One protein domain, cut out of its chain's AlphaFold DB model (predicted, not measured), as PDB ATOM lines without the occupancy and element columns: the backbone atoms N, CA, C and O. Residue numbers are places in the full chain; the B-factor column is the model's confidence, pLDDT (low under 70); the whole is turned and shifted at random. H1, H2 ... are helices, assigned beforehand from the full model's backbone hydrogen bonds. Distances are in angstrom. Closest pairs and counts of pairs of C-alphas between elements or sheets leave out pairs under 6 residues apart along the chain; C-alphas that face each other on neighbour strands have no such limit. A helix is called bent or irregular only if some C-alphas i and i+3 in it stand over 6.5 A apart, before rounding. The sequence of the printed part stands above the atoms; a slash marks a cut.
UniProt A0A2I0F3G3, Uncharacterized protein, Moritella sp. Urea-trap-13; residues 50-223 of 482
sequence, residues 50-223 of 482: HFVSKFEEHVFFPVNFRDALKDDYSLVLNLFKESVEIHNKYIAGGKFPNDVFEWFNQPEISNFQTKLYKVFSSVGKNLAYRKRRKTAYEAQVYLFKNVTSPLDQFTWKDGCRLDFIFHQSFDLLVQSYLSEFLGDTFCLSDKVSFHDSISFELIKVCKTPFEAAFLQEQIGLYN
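AT A GLANCE: This is residues 50 to 223 of the 482 residues of an uncharacterized protein of Moritella sp. Urea-trap-13 (UniProt A0A2I0F3G3). H3, H4a and H5 make an up-and-down bundle, running alternate ways, with H1 beside H3, H2 near one end, H6 near the other. The printed part has 174 residues and six named helices, no named strand: all helix. It is compact: radius of gyration of the C-alphas 18.0 A, spans 50 by 39 by 25 A.

HOW THE PARTS SIT: H1, residues 63 to 90, touches H3, residues 107 to 131, closest at C-alphas 86 and 109, 7.0 A. H3 touches H5, residues 163 to 185, closest at C-alphas 124 and 177, 4.2 A. H4, residues 136 to 155, one helix by its hydrogen bonds, is bent: C-alphas 145 and 148 are 6.8 A apart. H6, residues 209 to 221, touches arm H4a with residues 211 to 215 alone. In H1, 19 of 24 O i to N i+4 pairs are within hydrogen-bond range; in H5, 15 of 19.

IN THESE COORDINATES: C-alpha 63 is at (172.416, 133.298, 129.547), C-alpha 221 at (153.639, 129.996, 149.888).

THE WHOLE: The printed part has no cut; in the long link, residues 189 to 198 are under pLDDT 70.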
ATOM      1  N   HIS A  50     176.058 122.330 161.447       85.19
ATOM      2  CA  HIS A  50     177.137 122.254 160.463       85.19
ATOM      3  C   HIS A  50     178.008 123.515 160.480       85.19
ATOM      4  O   HIS A  50     177.575 124.590 160.902       85.19
ATOM      5  N   PHE A  51     179.263 123.361 160.055       89.06
ATOM      6  CA  PHE A  51     180.179 124.479 159.837       89.06
ATOM      7  C   PHE A  51     179.954 125.070 158.451       89.06
ATOM      8  O   PHE A  51     179.780 124.325 157.488       89.06
ATOM      9  N   VAL A  52     179.976 126.396 158.369       91.12
ATOM     10  CA  VAL A  52     179.808 127.114 157.109       91.12
ATOM     11  C   VAL A  52     181.168 127.296 156.443       91.12
ATOM     12  O   VAL A  52     182.078 127.902 157.009       91.12
ATOM     13  N   SER A  53     181.322 126.749 155.245       93.12
ATOM     14  CA  SER A  53     182.531 126.856 154.426       93.12
ATOM     15  C   SER A  53     182.599 128.196 153.699       93.12
ATOM     16  O   SER A  53     181.589 128.867 153.522       93.12
ATOM     17  N   LYS A  54     183.792 128.596 153.244       93.31
ATOM     18  CA  LYS A  54     183.932 129.775 152.376       93.31
ATOM     19  C   LYS A  54     183.282 129.537 151.015       93.31
ATOM     20  O   LYS A  54     183.344 128.439 150.470       93.31
ATOM     21  N   PHE A  55     182.740 130.606 150.447       92.38
ATOM     22  CA  PHE A  55     182.247 130.633 149.081       92.38
ATOM     23  C   PHE A  55     183.376 131.099 148.151       92.38
ATOM     24  O   PHE A  55     183.774 132.263 148.189       92.38
ATOM     25  N   GLU A  56     183.937 130.183 147.360       88.44
ATOM     26  CA  GLU A  56     185.127 130.440 146.520       88.44
ATOM     27  C   GLU A  56     184.814 130.551 145.020       88.44
ATOM     28  O   GLU A  56     185.697 130.843 144.217       88.44
ATOM     29  N   GLU A  57     183.564 130.320 144.621       83.31
ATOM     30  CA  GLU A  57     183.181 130.366 143.213       83.31
ATOM     31  C   GLU A  57     183.071 131.790 142.677       83.31
ATOM     32  O   GLU A  57     182.632 132.724 143.354       83.31
ATOM     33  N   HIS A  58     183.428 131.938 141.403       87.69
ATOM     34  CA  HIS A  58     183.160 133.160 140.672       87.69
ATOM     35  C   HIS A  58     181.662 133.306 140.423       87.69
ATOM     36  O   HIS A  58     181.004 132.388 139.940       87.69
ATOM     37  N   VAL A  59     181.141 134.500 140.697       91.19
ATOM     38  CA  VAL A  59     179.741 134.818 140.431       91.19
ATOM     39  C   VAL A  59     179.486 134.803 138.926       91.19
ATOM     40  O   VAL A  59     179.951 135.685 138.197       91.19
ATOM     41  N   PHE A  60     178.722 133.810 138.480       90.94
ATOM     42  CA  PHE A  60     178.330 133.626 137.093       90.94
ATOM     43  C   PHE A  60     176.911 133.061 137.020       90.94
ATOM     44  O   PHE A  60     176.566 132.141 137.757       90.94
ATOM     45  N   PHE A  61     176.108 133.593 136.100       94.38
ATOM     46  CA  PHE A  61     174.737 133.155 135.870       94.38
ATOM     47  C   PHE A  61     174.527 132.773 134.399       94.38
ATOM     48  O   PHE A  61     175.182 133.339 133.516       94.38
ATOM     49  N   PRO A  62     173.606 131.835 134.114       94.44
ATOM     50  CA  PRO A  62     173.341 131.379 132.757       94.44
ATOM     51  C   PRO A  62     172.737 132.483 131.873       94.44
ATOM     52  O   PRO A  62     172.174 133.472 132.349       94.44
ATOM     53  N   VAL A  63     172.840 132.301 130.552       94.75
ATOM     54  CA  VAL A  63     172.416 133.298 129.547       94.75
ATOM     55  C   VAL A  63     170.944 133.676 129.704       94.75
ATOM     56  O   VAL A  63     170.607 134.854 129.659       94.75
ATOM     57  N   ASN A  64     170.075 132.704 129.980       94.56
ATOM     58  CA  ASN A  64     168.649 132.956 130.172       94.56
ATOM     59  C   ASN A  64     168.356 133.872 131.377       94.56
ATOM     60  O   ASN A  64     167.438 134.687 131.307       94.56
ATOM     61  N   PHE A  65     169.151 133.787 132.449       96.69
ATOM     62  CA  PHE A  65     169.050 134.686 133.599       96.69
ATOM     63  C   PHE A  65     169.489 136.106 133.248       96.69
ATOM     64  O   PHE A  65     168.790 137.081 133.537       96.69
ATOM     65  N   ARG A  66     170.620 136.225 132.547       96.00
ATOM     66  CA  ARG A  66     171.112 137.509 132.037       96.00
ATOM     67  C   ARG A  66     170.084 138.190 131.133       96.00
ATOM     68  O   ARG A  66     169.794 139.372 131.314       96.00
ATOM     69  N   ASP A  67     169.501 137.437 130.208       94.75
ATOM     70  CA  ASP A  67     168.487 137.933 129.276       94.75
ATOM     71  C   ASP A  67     167.188 138.324 129.986       94.75
ATOM     72  O   ASP A  67     166.507 139.265 129.567       94.75
ATOM     73  N   ALA A  68     166.835 137.627 131.070       95.19
ATOM     74  CA  ALA A  68     165.636 137.925 131.838       95.19
ATOM     75  C   ALA A  68     165.733 139.271 132.567       95.19
ATOM     76  O   ALA A  68     164.782 140.064 132.519       95.19
ATOM     77  N   LEU A  69     166.874 139.536 133.208       95.31
ATOM     78  CA  LEU A  69     167.109 140.770 133.956       95.31
ATOM     79  C   LEU A  69     167.408 141.968 133.047       95.31
ATOM     80  O   LEU A  69     166.944 143.073 133.334       95.31
ATOM     81  N   LYS A  70     168.068 141.756 131.902       92.19
ATOM     82  CA  LYS A  70     168.505 142.829 130.991       92.19
ATOM     83  C   LYS A  70     169.339 143.880 131.733       92.19
ATOM     84  O   LYS A  70     170.428 143.565 132.205       92.19
ATOM     85  N   ASP A  71     168.818 145.098 131.860       91.38
ATOM     86  CA  ASP A  71     169.493 146.255 132.449       91.38
ATOM     87  C   ASP A  71     169.808 146.049 133.941       91.38
ATOM     88  O   ASP A  71     170.820 146.541 134.438       91.38
ATOM     89  N   ASP A  72     169.010 145.231 134.635       94.75
ATOM     90  CA  ASP A  72     169.198 144.926 136.057       94.75
ATOM     91  C   ASP A  72     170.307 143.882 136.307       94.75
ATOM     92  O   ASP A  72     170.752 143.703 137.442       94.75
ATOM     93  N   TYR A  73     170.797 143.193 135.264       96.31
ATOM     94  CA  TYR A  73     171.743 142.080 135.415       96.31
ATOM     95  C   TYR A  73     173.045 142.502 136.103       96.31
ATOM     96  O   TYR A  73     173.489 141.846 137.043       96.31
ATOM     97  N   SER A  74     173.655 143.604 135.661       96.06
ATOM     98  CA  SER A  74     174.927 144.084 136.220       96.06
ATOM     99  C   SER A  74     174.793 144.473 137.692       96.06
ATOM    100  O   SER A  74     175.709 144.237 138.480       96.06
ATOM    101  N   LEU A  75     173.645 145.040 138.072       96.69
ATOM    102  CA  LEU A  75     173.343 145.396 139.453       96.69
ATOM    103  C   LEU A  75     173.233 144.141 140.327       96.69
ATOM    104  O   LEU A  75     173.913 144.055 141.349       96.69
ATOM    105  N   VAL A  76     172.443 143.151 139.899       96.69
ATOM    106  CA  VAL A  76     172.283 141.881 140.628       96.69
ATOM    107  C   VAL A  76     173.610 141.122 140.710       96.69
ATOM    108  O   VAL A  76     173.987 140.671 141.788       96.69
ATOM    109  N   LEU A  77     174.383 141.060 139.624       96.50
ATOM    110  CA  LEU A  77     175.703 140.425 139.608       96.50
ATOM    111  C   LEU A  77     176.654 141.036 140.649       96.50
ATOM    112  O   LEU A  77     177.379 140.314 141.332       96.50
ATOM    113  N   ASN A  78     176.654 142.365 140.783       96.88
ATOM    114  CA  ASN A  78     177.491 143.056 141.762       96.88
ATOM    115  C   ASN A  78     177.036 142.790 143.202       96.88
ATOM    116  O   ASN A  78     177.892 142.602 144.063       96.88
ATOM    117  N   LEU A  79     175.726 142.703 143.455       97.44
ATOM    118  CA  LEU A  79     175.203 142.307 144.768       97.44
ATOM    119  C   LEU A  79     175.672 140.903 145.152       97.44
ATOM    120  O   LEU A  79     176.104 140.693 146.276       97.44
ATOM    121  N   PHE A  80     175.678 139.951 144.221       96.44
ATOM    122  CA  PHE A  80     176.209 138.620 144.506       96.44
ATOM    123  C   PHE A  80     177.708 138.635 144.824       96.44
ATOM    124  O   PHE A  80     178.135 137.957 145.757       96.44
ATOM    125  N   LYS A  81     178.513 139.444 144.128       96.25
ATOM    126  CA  LYS A  81     179.946 139.586 144.450       96.25
ATOM    127  C   LYS A  81     180.152 140.163 145.851       96.25
ATOM    128  O   LYS A  81     180.880 139.580 146.648       96.25
ATOM    129  N   GLU A  82     179.443 141.243 146.166       96.81
ATOM    130  CA  GLU A  82     179.449 141.875 147.491       96.81
ATOM    131  C   GLU A  82     178.982 140.892 148.582       96.81
ATOM    132  O   GLU A  82     179.589 140.800 149.647       96.81
ATOM    133  N   SER A  83     177.965 140.074 148.292       95.56
ATOM    134  CA  SER A  83     177.456 139.059 149.219       95.56
ATOM    135  C   SER A  83     178.482 137.973 149.531       95.56
ATOM    136  O   SER A  83     178.574 137.556 150.679       95.56
ATOM    137  N   VAL A  84     179.288 137.546 148.549       95.81
ATOM    138  CA  VAL A  84     180.351 136.550 148.747       95.81
ATOM    139  C   VAL A  84     181.440 137.117 149.658       95.81
ATOM    140  O   VAL A  84     181.928 136.418 150.549       95.81
ATOM    141  N   GLU A  85     181.789 138.393 149.489       95.12
ATOM    142  CA  GLU A  85     182.749 139.081 150.358       95.12
ATOM    143  C   GLU A  85     182.228 139.191 151.798       95.12
ATOM    144  O   GLU A  85     182.926 138.801 152.737       95.12
ATOM    145  N   ILE A  86     180.986 139.652 151.975       94.31
ATOM    146  CA  ILE A  86     180.328 139.769 153.286       94.31
ATOM    147  C   ILE A  86     180.188 138.393 153.950       94.31
ATOM    148  O   ILE A  86     180.542 138.227 155.119       94.31
ATOM    149  N   HIS A  87     179.733 137.391 153.200       94.31
ATOM    150  CA  HIS A  87     179.605 136.009 153.647       94.31
ATOM    151  C   HIS A  87     180.941 135.467 154.165       94.31
ATOM    152  O   HIS A  87     181.034 134.992 155.298       94.31
ATOM    153  N   ASN A  88     182.002 135.584 153.363       94.44
ATOM    154  CA  ASN A  88     183.322 135.073 153.721       94.44
ATOM    155  C   ASN A  88     183.961 135.834 154.889       94.44
ATOM    156  O   ASN A  88     184.822 135.280 155.576       94.44
ATOM    157  N   LYS A  89     183.555 137.089 155.109       91.94
ATOM    158  CA  LYS A  89     184.010 137.925 156.222       91.94
ATOM    159  C   LYS A  89     183.319 137.578 157.544       91.94
ATOM    160  O   LYS A  89     183.990 137.592 158.574       91.94
ATOM    161  N   TYR A  90     182.015 137.288 157.528       88.75
ATOM    162  CA  TYR A  90     181.199 137.219 158.753       88.75
ATOM    163  C   TYR A  90     180.561 135.867 159.062       88.75
ATOM    164  O   TYR A  90     180.339 135.570 160.234       88.75
ATOM    165  N   ILE A  91     180.245 135.074 158.040       90.62
ATOM    166  CA  ILE A  91     179.473 133.833 158.178       90.62
ATOM    167  C   ILE A  91     180.398 132.618 158.069       90.62
ATOM    168  O   ILE A  91     180.344 131.715 158.909       90.62
ATOM    169  N   ALA A  92     181.287 132.609 157.070       91.69
ATOM    170  CA  ALA A  92     182.214 131.506 156.843       91.69
ATOM    171  C   ALA A  92     183.111 131.241 158.067       91.69
ATOM    172  O   ALA A  92     183.659 132.152 158.687       91.69
ATOM    173  N   GLY A  93     183.283 129.964 158.403       88.62
ATOM    174  CA  GLY A  93     183.969 129.488 159.604       88.62
ATOM    175  C   GLY A  93     183.081 129.417 160.852       88.62
ATOM    176  O   GLY A  93     183.495 128.819 161.847       88.62
ATOM    177  N   GLY A  94     181.870 129.984 160.813       86.44
ATOM    178  CA  GLY A  94     180.881 129.860 161.879       86.44
ATOM    179  C   GLY A  94     180.124 128.527 161.844       86.44
ATOM    180  O   GLY A  94     180.213 127.748 160.895       86.44
ATOM    181  N   LYS A  95     179.365 128.255 162.906       85.25
ATOM    182  CA  LYS A  95     178.591 127.027 163.104       85.25
ATOM    183  C   LYS A  95     177.096 127.332 163.191       85.25
ATOM    184  O   LYS A  95     176.625 127.877 164.189       85.25
ATOM    185  N   PHE A  96     176.331 126.896 162.196       80.75
ATOM    186  CA  PHE A  96     174.869 126.968 162.213       80.75
ATOM    187  C   PHE A  96     174.275 125.905 163.163       80.75
ATOM    188  O   PHE A  96     174.839 124.808 163.272       80.75
ATOM    189  N   PRO A  97     173.171 126.179 163.885       74.88
ATOM    190  CA  PRO A  97     172.525 127.484 164.079       74.88
ATOM    191  C   PRO A  97     173.161 128.327 165.207       74.88
ATOM    192  O   PRO A  97     172.713 129.432 165.493       74.88
ATOM    193  N   ASN A  98     174.209 127.826 165.871       73.38
ATOM    194  CA  ASN A  98     174.761 128.423 167.098       73.38
ATOM    195  C   ASN A  98     175.245 129.875 166.940       73.38
ATOM    196  O   ASN A  98     175.132 130.653 167.892       73.38
ATOM    197  N   ASP A  99     175.795 130.203 165.770       77.00
ATOM    198  CA  ASP A  99     176.417 131.498 165.480       77.00
ATOM    199  C   ASP A  99     175.519 132.420 164.626       77.00
ATOM    200  O   ASP A  99     175.895 133.553 164.338       77.00
ATOM    201  N   VAL A 100     174.306 131.975 164.261       75.50
ATOM    202  CA  VAL A 100     173.332 132.743 163.452       75.50
ATOM    203  C   VAL A 100     173.060 134.113 164.053       75.50
ATOM    204  O   VAL A 100     173.036 135.126 163.356       75.50
ATOM    205  N   PHE A 101     172.905 134.147 165.375       70.12
ATOM    206  CA  PHE A 101     172.659 135.380 166.103       70.12
ATOM    207  C   PHE A 101     173.806 136.383 165.906       70.12
ATOM    208  O   PHE A 101     173.565 137.570 165.724       70.12
ATOM    209  N   GLU A 102     175.065 135.946 165.941       73.62
ATOM    210  CA  GLU A 102     176.227 136.810 165.726       73.62
ATOM    211  C   GLU A 102     176.271 137.372 164.305       73.62
ATOM    212  O   GLU A 102     176.658 138.528 164.128       73.62
ATOM    213  N   TRP A 103     175.867 136.583 163.309       80.94
ATOM    214  CA  TRP A 103     175.886 136.997 161.907       80.94
ATOM    215  C   TRP A 103     174.873 138.109 161.635       80.94
ATOM    216  O   TRP A 103     175.235 139.171 161.137       80.94
ATOM    217  N   PHE A 104     173.612 137.916 162.022       73.12
ATOM    218  CA  PHE A 104     172.549 138.882 161.719       73.12
ATOM    219  C   PHE A 104     172.536 140.108 162.647       73.12
ATOM    220  O   PHE A 104     171.760 141.033 162.433       73.12
ATOM    221  N   ASN A 105     173.444 140.166 163.630       74.25
ATOM    222  CA  ASN A 105     173.728 141.389 164.384       74.25
ATOM    223  C   ASN A 105     174.792 142.288 163.755       74.25
ATOM    224  O   ASN A 105     175.072 143.346 164.311       74.25
ATOM    225  N   GLN A 106     175.414 141.893 162.642       81.69
ATOM    226  CA  GLN A 106     176.419 142.736 162.000       81.69
ATOM    227  C   GLN A 106     175.735 143.898 161.255       81.69
ATOM    228  O   GLN A 106     174.945 143.641 160.338       81.69
ATOM    229  N   PRO A 107     176.062 145.172 161.555       84.38
ATOM    230  CA  PRO A 107     175.477 146.318 160.856       84.38
ATOM    231  C   PRO A 107     175.723 146.289 159.343       84.38
ATOM    232  O   PRO A 107     174.859 146.688 158.567       84.38
ATOM    233  N   GLU A 108     176.881 145.778 158.910       87.88
ATOM    234  CA  GLU A 108     177.209 145.617 157.488       87.88
ATOM    235  C   GLU A 108     176.272 144.618 156.788       87.88
ATOM    236  O   GLU A 108     175.799 144.912 155.692       87.88
ATOM    237  N   ILE A 109     175.934 143.490 157.432       90.62
ATOM    238  CA  ILE A 109     174.953 142.528 156.900       90.62
ATOM    239  C   ILE A 109     173.561 143.169 156.857       90.62
ATOM    240  O   ILE A 109     172.904 143.101 155.823       90.62
ATOM    241  N   SER A 110     173.137 143.841 157.932       88.62
ATOM    242  CA  SER A 110     171.825 144.508 158.002       88.62
ATOM    243  C   SER A 110     171.653 145.562 156.898       88.62
ATOM    244  O   SER A 110     170.653 145.563 156.178       88.62
ATOM    245  N   ASN A 111     172.657 146.423 156.701       91.69
ATOM    246  CA  ASN A 111     172.655 147.429 155.634       91.69
ATOM    247  C   ASN A 111     172.628 146.788 154.241       91.69
ATOM    248  O   ASN A 111     171.916 147.255 153.347       91.69
ATOM    249  N   PHE A 112     173.387 145.705 154.055       95.50
ATOM    250  CA  PHE A 112     173.402 144.970 152.799       95.50
ATOM    251  C   PHE A 112     172.045 144.314 152.503       95.50
ATOM    252  O   PHE A 112     171.541 144.450 151.390       95.50
ATOM    253  N   GLN A 113     171.390 143.707 153.496       93.38
ATOM    254  CA  GLN A 113     170.031 143.170 153.362       93.38
ATOM    255  C   GLN A 113     169.023 144.258 152.975       93.38
ATOM    256  O   GLN A 113     168.229 144.056 152.062       93.38
ATOM    257  N   THR A 114     169.102 145.452 153.571       92.00
ATOM    258  CA  THR A 114     168.269 146.598 153.162       92.00
ATOM    259  C   THR A 114     168.460 146.962 151.684       92.00
ATOM    260  O   THR A 114     167.491 147.251 150.977       92.00
ATOM    261  N   LYS A 115     169.699 146.919 151.179       95.31
ATOM    262  CA  LYS A 115     169.991 147.124 149.751       95.31
ATOM    263  C   LYS A 115     169.403 146.003 148.891       95.31
ATOM    264  O   LYS A 115     168.794 146.300 147.863       95.31
ATOM    265  N   LEU A 116     169.548 144.745 149.315       96.94
ATOM    266  CA  LEU A 116     168.961 143.595 148.626       96.94
ATOM    267  C   LEU A 116     167.442 143.734 148.515       96.94
ATOM    268  O   LEU A 116     166.924 143.639 147.406       96.94
ATOM    269  N   TYR A 117     166.741 144.046 149.608       96.00
ATOM    270  CA  TYR A 117     165.280 144.143 149.599       96.00
ATOM    271  C   TYR A 117     164.774 145.173 148.581       96.00
ATOM    272  O   TYR A 117     163.903 144.878 147.763       96.00
ATOM    273  N   LYS A 118     165.386 146.364 148.560       95.50
ATOM    274  CA  LYS A 118     165.036 147.428 147.604       95.50
ATOM    275  C   LYS A 118     165.246 146.989 146.154       95.50
ATOM    276  O   LYS A 118     164.378 147.211 145.309       95.50
ATOM    277  N   VAL A 119     166.388 146.364 145.856       97.25
ATOM    278  CA  VAL A 119     166.715 145.940 144.488       97.25
ATOM    279  C   VAL A 119     165.835 144.776 144.040       97.25
ATOM    280  O   VAL A 119     165.256 144.842 142.960       97.25
ATOM    281  N   PHE A 120     165.689 143.736 144.860       97.81
ATOM    282  CA  PHE A 120     164.930 142.536 144.504       97.81
ATOM    283  C   PHE A 120     163.425 142.815 144.372       97.81
ATOM    284  O   PHE A 120     162.807 142.291 143.447       97.81
ATOM    285  N   SER A 121     162.860 143.709 145.195       97.31
ATOM    286  CA  SER A 121     161.486 144.200 145.005       97.31
ATOM    287  C   SER A 121     161.310 144.932 143.665       97.31
ATOM    288  O   SER A 121     160.378 144.657 142.906       97.31
ATOM    289  N   SER A 122     162.231 145.843 143.331       97.06
ATOM    290  CA  SER A 122     162.203 146.576 142.056       97.06
ATOM    291  C   SER A 122     162.311 145.633 140.851       97.06
ATOM    292  O   SER A 122     161.532 145.726 139.900       97.06
ATOM    293  N   VAL A 123     163.228 144.663 140.918       97.62
ATOM    294  CA  VAL A 123     163.401 143.629 139.891       97.62
ATOM    295  C   VAL A 123     162.125 142.804 139.721       97.62
ATOM    296  O   VAL A 123     161.682 142.613 138.586       97.62
ATOM    297  N   GLY A 124     161.498 142.357 140.813       97.38
ATOM    298  CA  GLY A 124     160.238 141.610 140.765       97.38
ATOM    299  C   GLY A 124     159.128 142.384 140.049       97.38
ATOM    300  O   GLY A 124     158.549 141.876 139.084       97.38
ATOM    301  N   LYS A 125     158.909 143.652 140.422       96.50
ATOM    302  CA  LYS A 125     157.929 144.551 139.773       96.50
ATOM    303  C   LYS A 125     158.222 144.747 138.281       96.50
ATOM    304  O   LYS A 125     157.341 144.581 137.435       96.50
ATOM    305  N   ASN A 126     159.479 145.014 137.923       95.88
ATOM    306  CA  ASN A 126     159.897 145.187 136.527       95.88
ATOM    307  C   ASN A 126     159.666 143.922 135.688       95.88
ATOM    308  O   ASN A 126     159.218 143.994 134.536       95.88
ATOM    309  N   LEU A 127     159.969 142.750 136.247       96.31
ATOM    310  CA  LEU A 127     159.736 141.466 135.594       96.31
ATOM    311  C   LEU A 127     158.238 141.213 135.384       96.31
ATOM    312  O   LEU A 127     157.853 140.780 134.294       96.31
ATOM    313  N   ALA A 128     157.396 141.521 136.374       94.94
ATOM    314  CA  ALA A 128     155.945 141.384 136.271       94.94
ATOM    315  C   ALA A 128     155.376 142.286 135.173       94.94
ATOM    316  O   ALA A 128     154.675 141.807 134.279       94.94
ATOM    317  N   TYR A 129     155.791 143.554 135.126       92.31
ATOM    318  CA  TYR A 129     155.395 144.490 134.072       92.31
ATOM    319  C   TYR A 129     155.724 143.971 132.661       92.31
ATOM    320  O   TYR A 129     154.901 144.050 131.742       92.31
ATOM    321  N   ARG A 130     156.908 143.367 132.475       91.44
ATOM    322  CA  ARG A 130     157.319 142.750 131.197       91.44
ATOM    323  C   ARG A 130     156.474 141.521 130.833       91.44
ATOM    324  O   ARG A 130     156.443 141.140 129.660       91.44
ATOM    325  N   LYS A 131     155.817 140.880 131.806       92.31
ATOM    326  CA  LYS A 131     155.054 139.630 131.642       92.31
ATOM    327  C   LYS A 131     153.548 139.759 131.858       92.31
ATOM    328  O   LYS A 131     152.853 138.790 131.593       92.31
ATOM    329  N   ARG A 132     153.020 140.945 132.167       86.25
ATOM    330  CA  ARG A 132     151.582 141.213 132.394       86.25
ATOM    331  C   ARG A 132     150.616 140.762 131.287       86.25
ATOM    332  O   ARG A 132     149.423 140.666 131.510       86.25
ATOM    333  N   ARG A 133     151.112 140.526 130.064       86.62
ATOM    334  CA  ARG A 133     150.310 140.037 128.919       86.62
ATOM    335  C   ARG A 133     150.339 138.514 128.750       86.62
ATOM    336  O   ARG A 133     149.785 137.997 127.784       86.62
ATOM    337  N   LYS A 134     151.074 137.806 129.604       89.75
ATOM    338  CA  LYS A 134     151.177 136.346 129.600       89.75
ATOM    339  C   LYS A 134     150.109 135.744 130.500       89.75
ATOM    340  O   LYS A 134     149.588 136.412 131.384       89.75
ATOM    341  N   THR A 135     149.804 134.473 130.270       88.06
ATOM    342  CA  THR A 135     148.993 133.697 131.217       88.06
ATOM    343  C   THR A 135     149.710 133.559 132.554       88.06
ATOM    344  O   THR A 135     150.944 133.601 132.594       88.06
ATOM    345  N   ALA A 136     148.955 133.328 133.630       88.38
ATOM    346  CA  ALA A 136     149.528 133.051 134.946       88.38
ATOM    347  C   ALA A 136     150.574 131.923 134.904       88.38
ATOM    348  O   ALA A 136     151.635 132.046 135.515       88.38
ATOM    349  N   TYR A 137     150.316 130.855 134.145       89.00
ATOM    350  CA  TYR A 137     151.252 129.742 133.996       89.00
ATOM    351  C   TYR A 137     152.540 130.139 133.271       89.00
ATOM    352  O   TYR A 137     153.633 129.914 133.783       89.00
ATOM    353  N   GLU A 138     152.445 130.774 132.098       91.50
ATOM    354  CA  GLU A 138     153.630 131.212 131.346       91.50
ATOM    355  C   GLU A 138     154.479 132.218 132.135       91.50
ATOM    356  O   GLU A 138     155.709 132.181 132.061       91.50
ATOM    357  N   ALA A 139     153.828 133.121 132.870       92.62
ATOM    358  CA  ALA A 139     154.468 134.115 133.720       92.62
ATOM    359  C   ALA A 139     155.282 133.448 134.846       92.62
ATOM    360  O   ALA A 139     156.474 133.724 134.995       92.62
ATOM    361  N   GLN A 140     154.679 132.495 135.560       90.88
ATOM    362  CA  GLN A 140     155.332 131.757 136.645       90.88
ATOM    363  C   GLN A 140     156.436 130.824 136.141       90.88
ATOM    364  O   GLN A 140     157.533 130.815 136.694       90.88
ATOM    365  N   VAL A 141     156.207 130.094 135.044       92.25
ATOM    366  CA  VAL A 141     157.246 129.257 134.418       92.25
ATOM    367  C   VAL A 141     158.434 130.110 133.982       92.25
ATOM    368  O   VAL A 141     159.583 129.687 134.125       92.25
ATOM    369  N   TYR A 142     158.179 131.314 133.464       95.12
ATOM    370  CA  TYR A 142     159.242 132.249 133.124       95.12
ATOM    371  C   TYR A 142     160.030 132.686 134.362       95.12
ATOM    372  O   TYR A 142     161.261 132.638 134.316       95.12
ATOM    373  N   LEU A 143     159.342 133.092 135.435       95.38
ATOM    374  CA  LEU A 143     159.968 133.511 136.689       95.38
ATOM    375  C   LEU A 143     160.832 132.384 137.269       95.38
ATOM    376  O   LEU A 143     162.009 132.596 137.549       95.38
ATOM    377  N   PHE A 144     160.284 131.172 137.347       93.69
ATOM    378  CA  PHE A 144     160.984 130.017 137.891       93.69
ATOM    379  C   PHE A 144     162.228 129.656 137.076       93.69
ATOM    380  O   PHE A 144     163.345 129.666 137.587       93.69
ATOM    381  N   LYS A 145     162.057 129.376 135.777       95.38
ATOM    382  CA  LYS A 145     163.146 128.852 134.938       95.38
ATOM    383  C   LYS A 145     164.259 129.861 134.690       95.38
ATOM    384  O   LYS A 145     165.404 129.462 134.502       95.38
ATOM    385  N   ASN A 146     163.919 131.145 134.603       96.50
ATOM    386  CA  ASN A 146     164.868 132.169 134.172       96.50
ATOM    387  C   ASN A 146     165.339 133.071 135.304       96.50
ATOM    388  O   ASN A 146     166.263 133.836 135.070       96.50
ATOM    389  N   VAL A 147     164.727 133.024 136.490       96.44
ATOM    390  CA  VAL A 147     165.086 133.923 137.595       96.44
ATOM    391  C   VAL A 147     165.331 133.146 138.882       96.44
ATOM    392  O   VAL A 147     166.483 133.052 139.285       96.44
ATOM    393  N   THR A 148     164.307 132.558 139.507       94.56
ATOM    394  CA  THR A 148     164.472 131.971 140.851       94.56
ATOM    395  C   THR A 148     165.328 130.707 140.843       94.56
ATOM    396  O   THR A 148     166.245 130.606 141.644       94.56
ATOM    397  N   SER A 149     165.150 129.795 139.880       93.44
ATOM    398  CA  SER A 149     165.967 128.574 139.817       93.44
ATOM    399  C   SER A 149     167.467 128.859 139.618       93.44
ATOM    400  O   SER A 149     168.260 128.275 140.356       93.44
ATOM    401  N   PRO A 150     167.900 129.754 138.704       94.75
ATOM    402  CA  PRO A 150     169.306 130.163 138.632       94.75
ATOM    403  C   PRO A 150     169.852 130.802 139.921       94.75
ATOM    404  O   PRO A 150     171.017 130.593 140.255       94.75
ATOM    405  N   LEU A 151     169.032 131.577 140.636       94.25
ATOM    406  CA  LEU A 151     169.406 132.198 141.912       94.25
ATOM    407  C   LEU A 151     169.590 131.153 143.025       94.25
ATOM    408  O   LEU A 151     170.602 131.167 143.730       94.25
ATOM    409  N   ASP A 152     168.645 130.221 143.144       88.94
ATOM    410  CA  ASP A 152     168.690 129.127 144.116       88.94
ATOM    411  C   ASP A 152     169.879 128.203 143.844       88.94
ATOM    412  O   ASP A 152     170.648 127.903 144.751       88.94
ATOM    413  N   GLN A 153     170.103 127.817 142.584       89.50
ATOM    414  CA  GLN A 153     171.235 126.967 142.200       89.50
ATOM    415  C   GLN A 153     172.588 127.578 142.573       89.50
ATOM    416  O   GLN A 153     173.498 126.852 142.961       89.50
ATOM    417  N   PHE A 154     172.729 128.901 142.460       90.69
ATOM    418  CA  PHE A 154     173.970 129.577 142.826       90.69
ATOM    419  C   PHE A 154     174.152 129.675 144.347       90.69
ATOM    420  O   PHE A 154     175.255 129.505 144.863       90.69
ATOM    421  N   THR A 155     173.080 129.980 145.080       87.94
ATOM    422  CA  THR A 155     173.151 130.172 146.539       87.94
ATOM    423  C   THR A 155     173.244 128.856 147.305       87.94
ATOM    424  O   THR A 155     173.903 128.795 148.349       87.94
ATOM    425  N   TRP A 156     172.643 127.795 146.771       80.88
ATOM    426  CA  TRP A 156     172.562 126.486 147.399       80.88
ATOM    427  C   TRP A 156     173.763 125.604 147.048       80.88
ATOM    428  O   TRP A 156     173.648 124.527 146.465       80.88
ATOM    429  N   LYS A 157     174.949 126.078 147.432       82.19
ATOM    430  CA  LYS A 157     176.178 125.287 147.382       82.19
ATOM    431  C   LYS A 157     176.406 124.578 148.714       82.19
ATOM    432  O   LYS A 157     176.420 125.220 149.772       82.19
ATOM    433  N   ASP A 158     176.636 123.268 148.648       80.69
ATOM    434  CA  ASP A 158     176.816 122.414 149.822       80.69
ATOM    435  C   ASP A 158     177.842 122.986 150.807       80.69
ATOM    436  O   ASP A 158     178.967 123.356 150.459       80.69
ATOM    437  N   GLY A 159     177.409 123.104 152.063       81.88
ATOM    438  CA  GLY A 159     178.206 123.622 153.173       81.88
ATOM    439  C   GLY A 159     178.502 125.127 153.146       81.88
ATOM    440  O   GLY A 159     178.938 125.644 154.169       81.88
ATOM    441  N   CYS A 160     178.269 125.846 152.044       85.69
ATOM    442  CA  CYS A 160     178.595 127.276 151.941       85.69
ATOM    443  C   CYS A 160     177.453 128.179 152.409       85.69
ATOM    444  O   CYS A 160     177.714 129.240 152.943       85.69
ATOM    445  N   ARG A 161     176.197 127.757 152.234       86.25
ATOM    446  CA  ARG A 161     175.003 128.421 152.785       86.25
ATOM    447  C   ARG A 161     174.857 129.926 152.491       86.25
ATOM    448  O   ARG A 161     174.455 130.712 153.354       86.25
ATOM    449  N   LEU A 162     175.154 130.347 151.258       90.69
ATOM    450  CA  LEU A 162     174.952 131.740 150.833       90.69
ATOM    451  C   LEU A 162     173.459 132.135 150.859       90.69
ATOM    452  O   LEU A 162     173.134 133.319 150.976       90.69
ATOM    453  N   ASP A 163     172.557 131.147 150.822       87.88
ATOM    454  CA  ASP A 163     171.107 131.297 150.980       87.88
ATOM    455  C   ASP A 163     170.716 132.064 152.252       87.88
ATOM    456  O   ASP A 163     169.750 132.823 152.221       87.88
ATOM    457  N   PHE A 164     171.503 131.983 153.333       87.12
ATOM    458  CA  PHE A 164     171.248 132.745 154.562       87.12
ATOM    459  C   PHE A 164     171.174 134.262 154.349       87.12
ATOM    460  O   PHE A 164     170.450 134.947 155.069       87.12
ATOM    461  N   ILE A 165     171.902 134.802 153.368       91.38
ATOM    462  CA  ILE A 165     171.863 136.235 153.052       91.38
ATOM    463  C   ILE A 165     170.652 136.574 152.168       91.38
ATOM    464  O   ILE A 165     170.060 137.643 152.323       91.38
ATOM    465  N   PHE A 166     170.283 135.681 151.246       92.75
ATOM    466  CA  PHE A 166     169.350 135.983 150.158       92.75
ATOM    467  C   PHE A 166     167.918 135.501 150.359       92.75
ATOM    468  O   PHE A 166     167.043 136.055 149.700       92.75
ATOM    469  N   HIS A 167     167.664 134.527 151.236       88.12
ATOM    470  CA  HIS A 167     166.374 133.834 151.343       88.12
ATOM    471  C   HIS A 167     165.169 134.795 151.320       88.12
ATOM    472  O   HIS A 167     164.358 134.765 150.399       88.12
ATOM    473  N   GLN A 168     165.148 135.769 152.232       91.44
ATOM    474  CA  GLN A 168     164.080 136.774 152.308       91.44
ATOM    475  C   GLN A 168     164.012 137.718 151.094       91.44
ATOM    476  O   GLN A 168     162.955 138.252 150.773       91.44
ATOM    477  N   SER A 169     165.134 137.956 150.412       95.56
ATOM    478  CA  SER A 169     165.166 138.796 149.207       95.56
ATOM    479  C   SER A 169     164.599 138.066 147.990       95.56
ATOM    480  O   SER A 169     164.012 138.705 147.119       95.56
ATOM    481  N   PHE A 170     164.751 136.741 147.921       95.06
ATOM    482  CA  PHE A 170     164.124 135.934 146.876       95.06
ATOM    483  C   PHE A 170     162.616 135.851 147.091       95.06
ATOM    484  O   PHE A 170     161.872 136.098 146.142       95.06
ATOM    485  N   ASP A 171     162.171 135.633 148.330       93.56
ATOM    486  CA  ASP A 171     160.747 135.686 148.673       93.56
ATOM    487  C   ASP A 171     160.148 137.042 148.297       93.56
ATOM    488  O   ASP A 171     159.131 137.102 147.611       93.56
ATOM    489  N   LEU A 172     160.833 138.137 148.636       96.06
ATOM    490  CA  LEU A 172     160.410 139.489 148.285       96.06
ATOM    491  C   LEU A 172     160.357 139.738 146.768       96.06
ATOM    492  O   LEU A 172     159.460 140.430 146.281       96.06
ATOM    493  N   LEU A 173     161.296 139.187 145.993       97.56
ATOM    494  CA  LEU A 173     161.247 139.251 144.529       97.56
ATOM    495  C   LEU A 173     159.987 138.567 143.999       97.56
ATOM    496  O   LEU A 173     159.326 139.109 143.113       97.56
ATOM    497  N   VAL A 174     159.634 137.402 144.541       96.50
ATOM    498  CA  VAL A 174     158.431 136.673 144.121       96.50
ATOM    499  C   VAL A 174     157.161 137.386 144.591       96.50
ATOM    500  O   VAL A 174     156.239 137.556 143.795       96.50
ATOM    501  N   GLN A 175     157.125 137.878 145.831       96.12
ATOM    502  CA  GLN A 175     156.027 138.682 146.380       96.12
ATOM    503  C   GLN A 175     155.748 139.914 145.522       96.12
ATOM    504  O   GLN A 175     154.627 140.123 145.062       96.12
ATOM    505  N   SER A 176     156.784 140.707 145.257       97.06
ATOM    506  CA  SER A 176     156.681 141.922 144.452       97.06
ATOM    507  C   SER A 176     156.282 141.613 143.004       97.06
ATOM    508  O   SER A 176     155.413 142.294 142.461       97.06
ATOM    509  N   TYR A 177     156.805 140.535 142.406       97.31
ATOM    510  CA  TYR A 177     156.377 140.063 141.089       97.31
ATOM    511  C   TYR A 177     154.891 139.685 141.056       97.31
ATOM    512  O   TYR A 177     154.147 140.154 140.196       97.31
ATOM    513  N   LEU A 178     154.451 138.825 141.978       95.06
ATOM    514  CA  LEU A 178     153.076 138.328 142.004       95.06
ATOM    515  C   LEU A 178     152.091 139.439 142.360       95.06
ATOM    516  O   LEU A 178     151.039 139.517 141.740       95.06
ATOM    517  N   SER A 179     152.438 140.333 143.287       93.94
ATOM    518  CA  SER A 179     151.585 141.472 143.642       93.94
ATOM    519  C   SER A 179     151.302 142.383 142.444       93.94
ATOM    520  O   SER A 179     150.149 142.723 142.195       93.94
ATOM    521  N   GLU A 180     152.326 142.704 141.649       94.00
ATOM    522  CA  GLU A 180     152.195 143.530 140.448       94.00
ATOM    523  C   GLU A 180     151.461 142.777 139.329       94.00
ATOM    524  O   GLU A 180     150.644 143.347 138.610       94.00
ATOM    525  N   PHE A 181     151.711 141.471 139.190       92.50
ATOM    526  CA  PHE A 181     151.024 140.635 138.204       92.50
ATOM    527  C   PHE A 181     149.526 140.464 138.513       92.50
ATOM    528  O   PHE A 181     148.717 140.361 137.592       92.50
ATOM    529  N   LEU A 182     149.156 140.431 139.796       90.94
ATOM    530  CA  LEU A 182     147.792 140.178 140.270       90.94
ATOM    531  C   LEU A 182     147.011 141.445 140.630       90.94
ATOM    532  O   LEU A 182     145.837 141.319 140.978       90.94
ATOM    533  N   GLY A 183     147.615 142.634 140.547       85.56
ATOM    534  CA  GLY A 183     147.038 143.891 141.044       85.56
ATOM    535  C   GLY A 183     145.579 144.127 140.633       85.56
ATOM    536  O   GLY A 183     144.740 144.400 141.486       85.56
ATOM    537  N   ASP A 184     145.238 143.903 139.360       83.31
ATOM    538  CA  ASP A 184     143.883 144.127 138.815       83.31
ATOM    539  C   ASP A 184     142.850 143.045 139.205       83.31
ATOM    540  O   ASP A 184     141.652 143.165 138.925       83.31
ATOM    541  N   THR A 185     143.308 141.949 139.812       83.81
ATOM    542  CA  THR A 185     142.472 140.819 140.261       83.81
ATOM    543  C   THR A 185     142.207 140.827 141.762       83.81
ATOM    544  O   THR A 185     141.462 139.980 142.257       83.81
ATOM    545  N   PHE A 186     142.845 141.752 142.475       83.12
ATOM    546  CA  PHE A 186     142.802 141.853 143.920       83.12
ATOM    547  C   PHE A 186     141.570 142.647 144.370       83.12
ATOM    548  O   PHE A 186     141.416 143.820 144.025       83.12
ATOM    549  N   CYS A 187     140.706 142.019 145.169       74.50
ATOM    550  CA  CYS A 187     139.533 142.666 145.748       74.50
ATOM    551  C   CYS A 187     139.619 142.650 147.277       74.50
ATOM    552  O   CYS A 187     139.664 141.588 147.901       74.50
ATOM    553  N   LEU A 188     139.612 143.843 147.875       71.06
ATOM    554  CA  LEU A 188     139.548 144.029 149.321       71.06
ATOM    555  C   LEU A 188     138.086 144.263 149.722       71.06
ATOM    556  O   LEU A 188     137.485 145.232 149.257       71.06
ATOM    557  N   SER A 189     137.516 143.383 150.550       63.38
ATOM    558  CA  SER A 189     136.136 143.526 151.036       63.38
ATOM    559  C   SER A 189     135.994 144.670 152.038       63.38
ATOM    560  O   SER A 189     135.026 145.415 151.951       63.38
ATOM    561  N   ASP A 190     136.987 144.855 152.916       62.47
ATOM    562  CA  ASP A 190     137.002 145.909 153.931       62.47
ATOM    563  C   ASP A 190     138.402 146.489 154.153       62.47
ATOM    564  O   ASP A 190     139.410 145.786 154.131       62.47
ATOM    565  N   LYS A 191     138.472 147.807 154.384       56.22
ATOM    566  CA  LYS A 191     139.733 148.576 154.430       56.22
ATOM    567  C   LYS A 191     140.635 148.274 155.635       56.22
ATOM    568  O   LYS A 191     141.775 148.733 155.628       56.22
ATOM    569  N   VAL A 192     140.150 147.550 156.650       55.94
ATOM    570  CA  VAL A 192     140.846 147.391 157.946       55.94
ATOM    571  C   VAL A 192     140.845 145.944 158.465       55.94
ATOM    572  O   VAL A 192     141.403 145.682 159.525       55.94
ATOM    573  N   SER A 193     140.288 144.966 157.742       59.03
ATOM    574  CA  SER A 193     140.273 143.597 158.270       59.03
ATOM    575  C   SER A 193     141.556 142.823 157.959       59.03
ATOM    576  O   SER A 193     141.911 142.583 156.807       59.03
ATOM    577  N   PHE A 194     142.219 142.390 159.032       58.09
ATOM    578  CA  PHE A 194     143.414 141.538 159.050       58.09
ATOM    579  C   PHE A 194     143.105 140.075 158.715       58.09
ATOM    580  O   PHE A 194     144.013 139.303 158.416       58.09
ATOM    581  N   HIS A 195     141.832 139.681 158.807       56.53
ATOM    582  CA  HIS A 195     141.405 138.281 158.754       56.53
ATOM    583  C   HIS A 195     140.256 138.023 157.776       56.53
ATOM    584  O   HIS A 195     139.853 136.869 157.622       56.53
ATOM    585  N   ASP A 196     139.716 139.058 157.128       55.72
ATOM    586  CA  ASP A 196     138.650 138.866 156.151       55.72
ATOM    587  C   ASP A 196     139.159 138.130 154.918       55.72
ATOM    588  O   ASP A 196     140.337 138.161 154.552       55.72
ATOM    589  N   SER A 197     138.221 137.457 154.258       55.81
ATOM    590  CA  SER A 197     138.458 136.692 153.048       55.81
ATOM    591  C   SER A 197     138.848 137.610 151.889       55.81
ATOM    592  O   SER A 197     138.016 138.002 151.072       55.81
ATOM    593  N   ILE A 198     140.140 137.910 151.786       65.69
ATOM    594  CA  ILE A 198     140.744 138.421 150.560       65.69
ATOM    595  C   ILE A 198     140.509 137.381 149.469       65.69
ATOM    596  O   ILE A 198     140.923 136.219 149.587       65.69
ATOM    597  N   SER A 199     139.877 137.813 148.382       72.75
ATOM    598  CA  SER A 199     139.662 136.977 147.210       72.75
ATOM    599  C   SER A 199     140.446 137.521 146.023       72.75
ATOM    600  O   SER A 199     140.564 138.730 145.820       72.75
ATOM    601  N   PHE A 200     141.022 136.597 145.260       83.00
ATOM    602  CA  PHE A 200     141.577 136.893 143.950       83.00
ATOM    603  C   PHE A 200     140.591 136.387 142.911       83.00
ATOM    604  O   PHE A 200     140.207 135.214 142.930       83.00
ATOM    605  N   GLU A 201     140.218 137.240 141.967       86.06
ATOM    606  CA  GLU A 201     139.411 136.833 140.821       86.06
ATOM    607  C   GLU A 201     140.286 136.116 139.781       86.06
ATOM    608  O   GLU A 201     140.525 136.610 138.678       86.06
ATOM    609  N   LEU A 202     140.785 134.923 140.132       87.25
ATOM    610  CA  LEU A 202     141.775 134.174 139.341       87.25
ATOM    611  C   LEU A 202     141.305 133.849 137.917       87.25
ATOM    612  O   LEU A 202     142.130 133.691 137.020       87.25
ATOM    613  N   ILE A 203     139.990 133.812 137.678       84.69
ATOM    614  CA  ILE A 203     139.392 133.618 136.345       84.69
ATOM    615  C   ILE A 203     139.856 134.703 135.352       84.69
ATOM    616  O   ILE A 203     139.920 134.447 134.152       84.69
ATOM    617  N   LYS A 204     140.237 135.896 135.827       85.38
ATOM    618  CA  LYS A 204     140.750 136.981 134.975       85.38
ATOM    619  C   LYS A 204     142.152 136.715 134.406       85.38
ATOM    620  O   LYS A 204     142.509 137.316 133.397       85.38
ATOM    621  N   VAL A 205     142.947 135.845 135.037       87.31
ATOM    622  CA  VAL A 205     144.381 135.649 134.718       87.31
ATOM    623  C   VAL A 205     144.769 134.195 134.430       87.31
ATOM    624  O   VAL A 205     145.783 133.945 133.768       87.31
ATOM    625  N   CYS A 206     143.961 133.237 134.879       90.44
ATOM    626  CA  CYS A 206     144.157 131.807 134.665       90.44
ATOM    627  C   CYS A 206     143.211 131.283 133.584       90.44
ATOM    628  O   CYS A 206     142.018 131.582 133.583       90.44
ATOM    629  N   LYS A 207     143.731 130.446 132.684       89.50
ATOM    630  CA  LYS A 207     142.943 129.809 131.619       89.50
ATOM    631  C   LYS A 207     142.319 128.489 132.044       89.50
ATOM    632  O   LYS A 207     141.373 128.033 131.406       89.50
ATOM    633  N   THR A 208     142.865 127.843 133.072       89.75
ATOM    634  CA  THR A 208     142.397 126.531 133.529       89.75
ATOM    635  C   THR A 208     142.288 126.470 135.056       89.75
ATOM    636  O   THR A 208     142.991 127.210 135.752       89.75
ATOM    637  N   PRO A 209     141.463 125.557 135.605       88.94
ATOM    638  CA  PRO A 209     141.392 125.328 137.049       88.94
ATOM    639  C   PRO A 209     142.731 124.902 137.662       88.94
ATOM    640  O   PRO A 209     143.039 125.274 138.789       88.94
ATOM    641  N   PHE A 210     143.548 124.158 136.909       88.25
ATOM    642  CA  PHE A 210     144.879 123.746 137.352       88.25
ATOM    643  C   PHE A 210     145.818 124.947 137.520       88.25
ATOM    644  O   PHE A 210     146.498 125.062 138.535       88.25
ATOM    645  N   GLU A 211     145.808 125.883 136.565       89.31
ATOM    646  CA  GLU A 211     146.585 127.125 136.674       89.31
ATOM    647  C   GLU A 211     146.141 127.972 137.871       89.31
ATOM    648  O   GLU A 211     146.981 128.544 138.563       89.31
ATOM    649  N   ALA A 212     144.830 128.039 138.133       90.31
ATOM    650  CA  ALA A 212     144.282 128.739 139.291       90.31
ATOM    651  C   ALA A 212     144.718 128.093 140.614       90.31
ATOM    652  O   ALA A 212     145.164 128.805 141.509       90.31
ATOM    653  N   ALA A 213     144.655 126.762 140.722       88.38
ATOM    654  CA  ALA A 213     145.110 126.039 141.910       88.38
ATOM    655  C   ALA A 213     146.611 126.245 142.171       88.38
ATOM    656  O   ALA A 213     147.001 126.549 143.295       88.38
ATOM    657  N   PHE A 214     147.440 126.156 141.126       87.69
ATOM    658  CA  PHE A 214     148.881 126.384 141.231       87.69
ATOM    659  C   PHE A 214     149.211 127.820 141.663       87.69
ATOM    660  O   PHE A 214     149.976 128.030 142.600       87.69
ATOM    661  N   LEU A 215     148.592 128.824 141.033       90.19
ATOM    662  CA  LEU A 215     148.790 130.224 141.415       90.19
ATOM    663  C   LEU A 215     148.323 130.492 142.856       90.19
ATOM    664  O   LEU A 215     148.994 131.207 143.595       90.19
ATOM    665  N   GLN A 216     147.204 129.897 143.273       88.44
ATOM    666  CA  GLN A 216     146.699 130.006 144.641       88.44
ATOM    667  C   GLN A 216     147.683 129.420 145.668       88.44
ATOM    668  O   GLN A 216     147.850 129.989 146.748       88.44
ATOM    669  N   GLU A 217     148.359 128.319 145.329       86.88
ATOM    670  CA  GLU A 217     149.428 127.752 146.153       86.88
ATOM    671  C   GLU A 217     150.618 128.712 146.269       86.88
ATOM    672  O   GLU A 217     151.089 128.950 147.377       86.88
ATOM    673  N   GLN A 218     151.061 129.325 145.165       88.50
ATOM    674  CA  GLN A 218     152.164 130.297 145.181       88.50
ATOM    675  C   GLN A 218     151.824 131.558 145.987       88.50
ATOM    676  O   GLN A 218     152.647 132.037 146.765       88.50
ATOM    677  N   ILE A 219     150.596 132.069 145.852       88.56
ATOM    678  CA  ILE A 219     150.086 133.188 146.660       88.56
ATOM    679  C   ILE A 219     150.205 132.871 148.156       88.56
ATOM    680  O   ILE A 219     150.600 133.744 148.931       88.56
ATOM    681  N   GLY A 220     149.863 131.641 148.553       84.12
ATOM    682  CA  GLY A 220     149.969 131.176 149.934       84.12
ATOM    683  C   GLY A 220     151.411 130.948 150.386       84.12
ATOM    684  O   GLY A 220     151.774 131.383 151.470       84.12
ATOM    685  N   LEU A 221     152.243 130.307 149.561       85.31
ATOM    686  CA  LEU A 221     153.639 129.996 149.888       85.31
ATOM    687  C   LEU A 221     154.462 131.260 150.162       85.31
ATOM    688  O   LEU A 221     155.238 131.291 151.109       85.31
ATOM    689  N   TYR A 222     154.255 132.302 149.355       88.75
ATOM    690  CA  TYR A 222     154.990 133.562 149.456       88.75
ATOM    691  C   TYR A 222     154.248 134.647 150.248       88.75
ATOM    692  O   TYR A 222     154.704 135.785 150.276       88.75
ATOM    693  N   ASN A 223     153.113 134.343 150.889       88.19
ATOM    694  CA  ASN A 223     152.307 135.310 151.652       88.19
ATOM    695  C   ASN A 223     151.977 136.600 150.866       88.19
ATOM    696  O   ASN A 223     152.005 137.711 151.397       88.19
TER     697      ASN A 223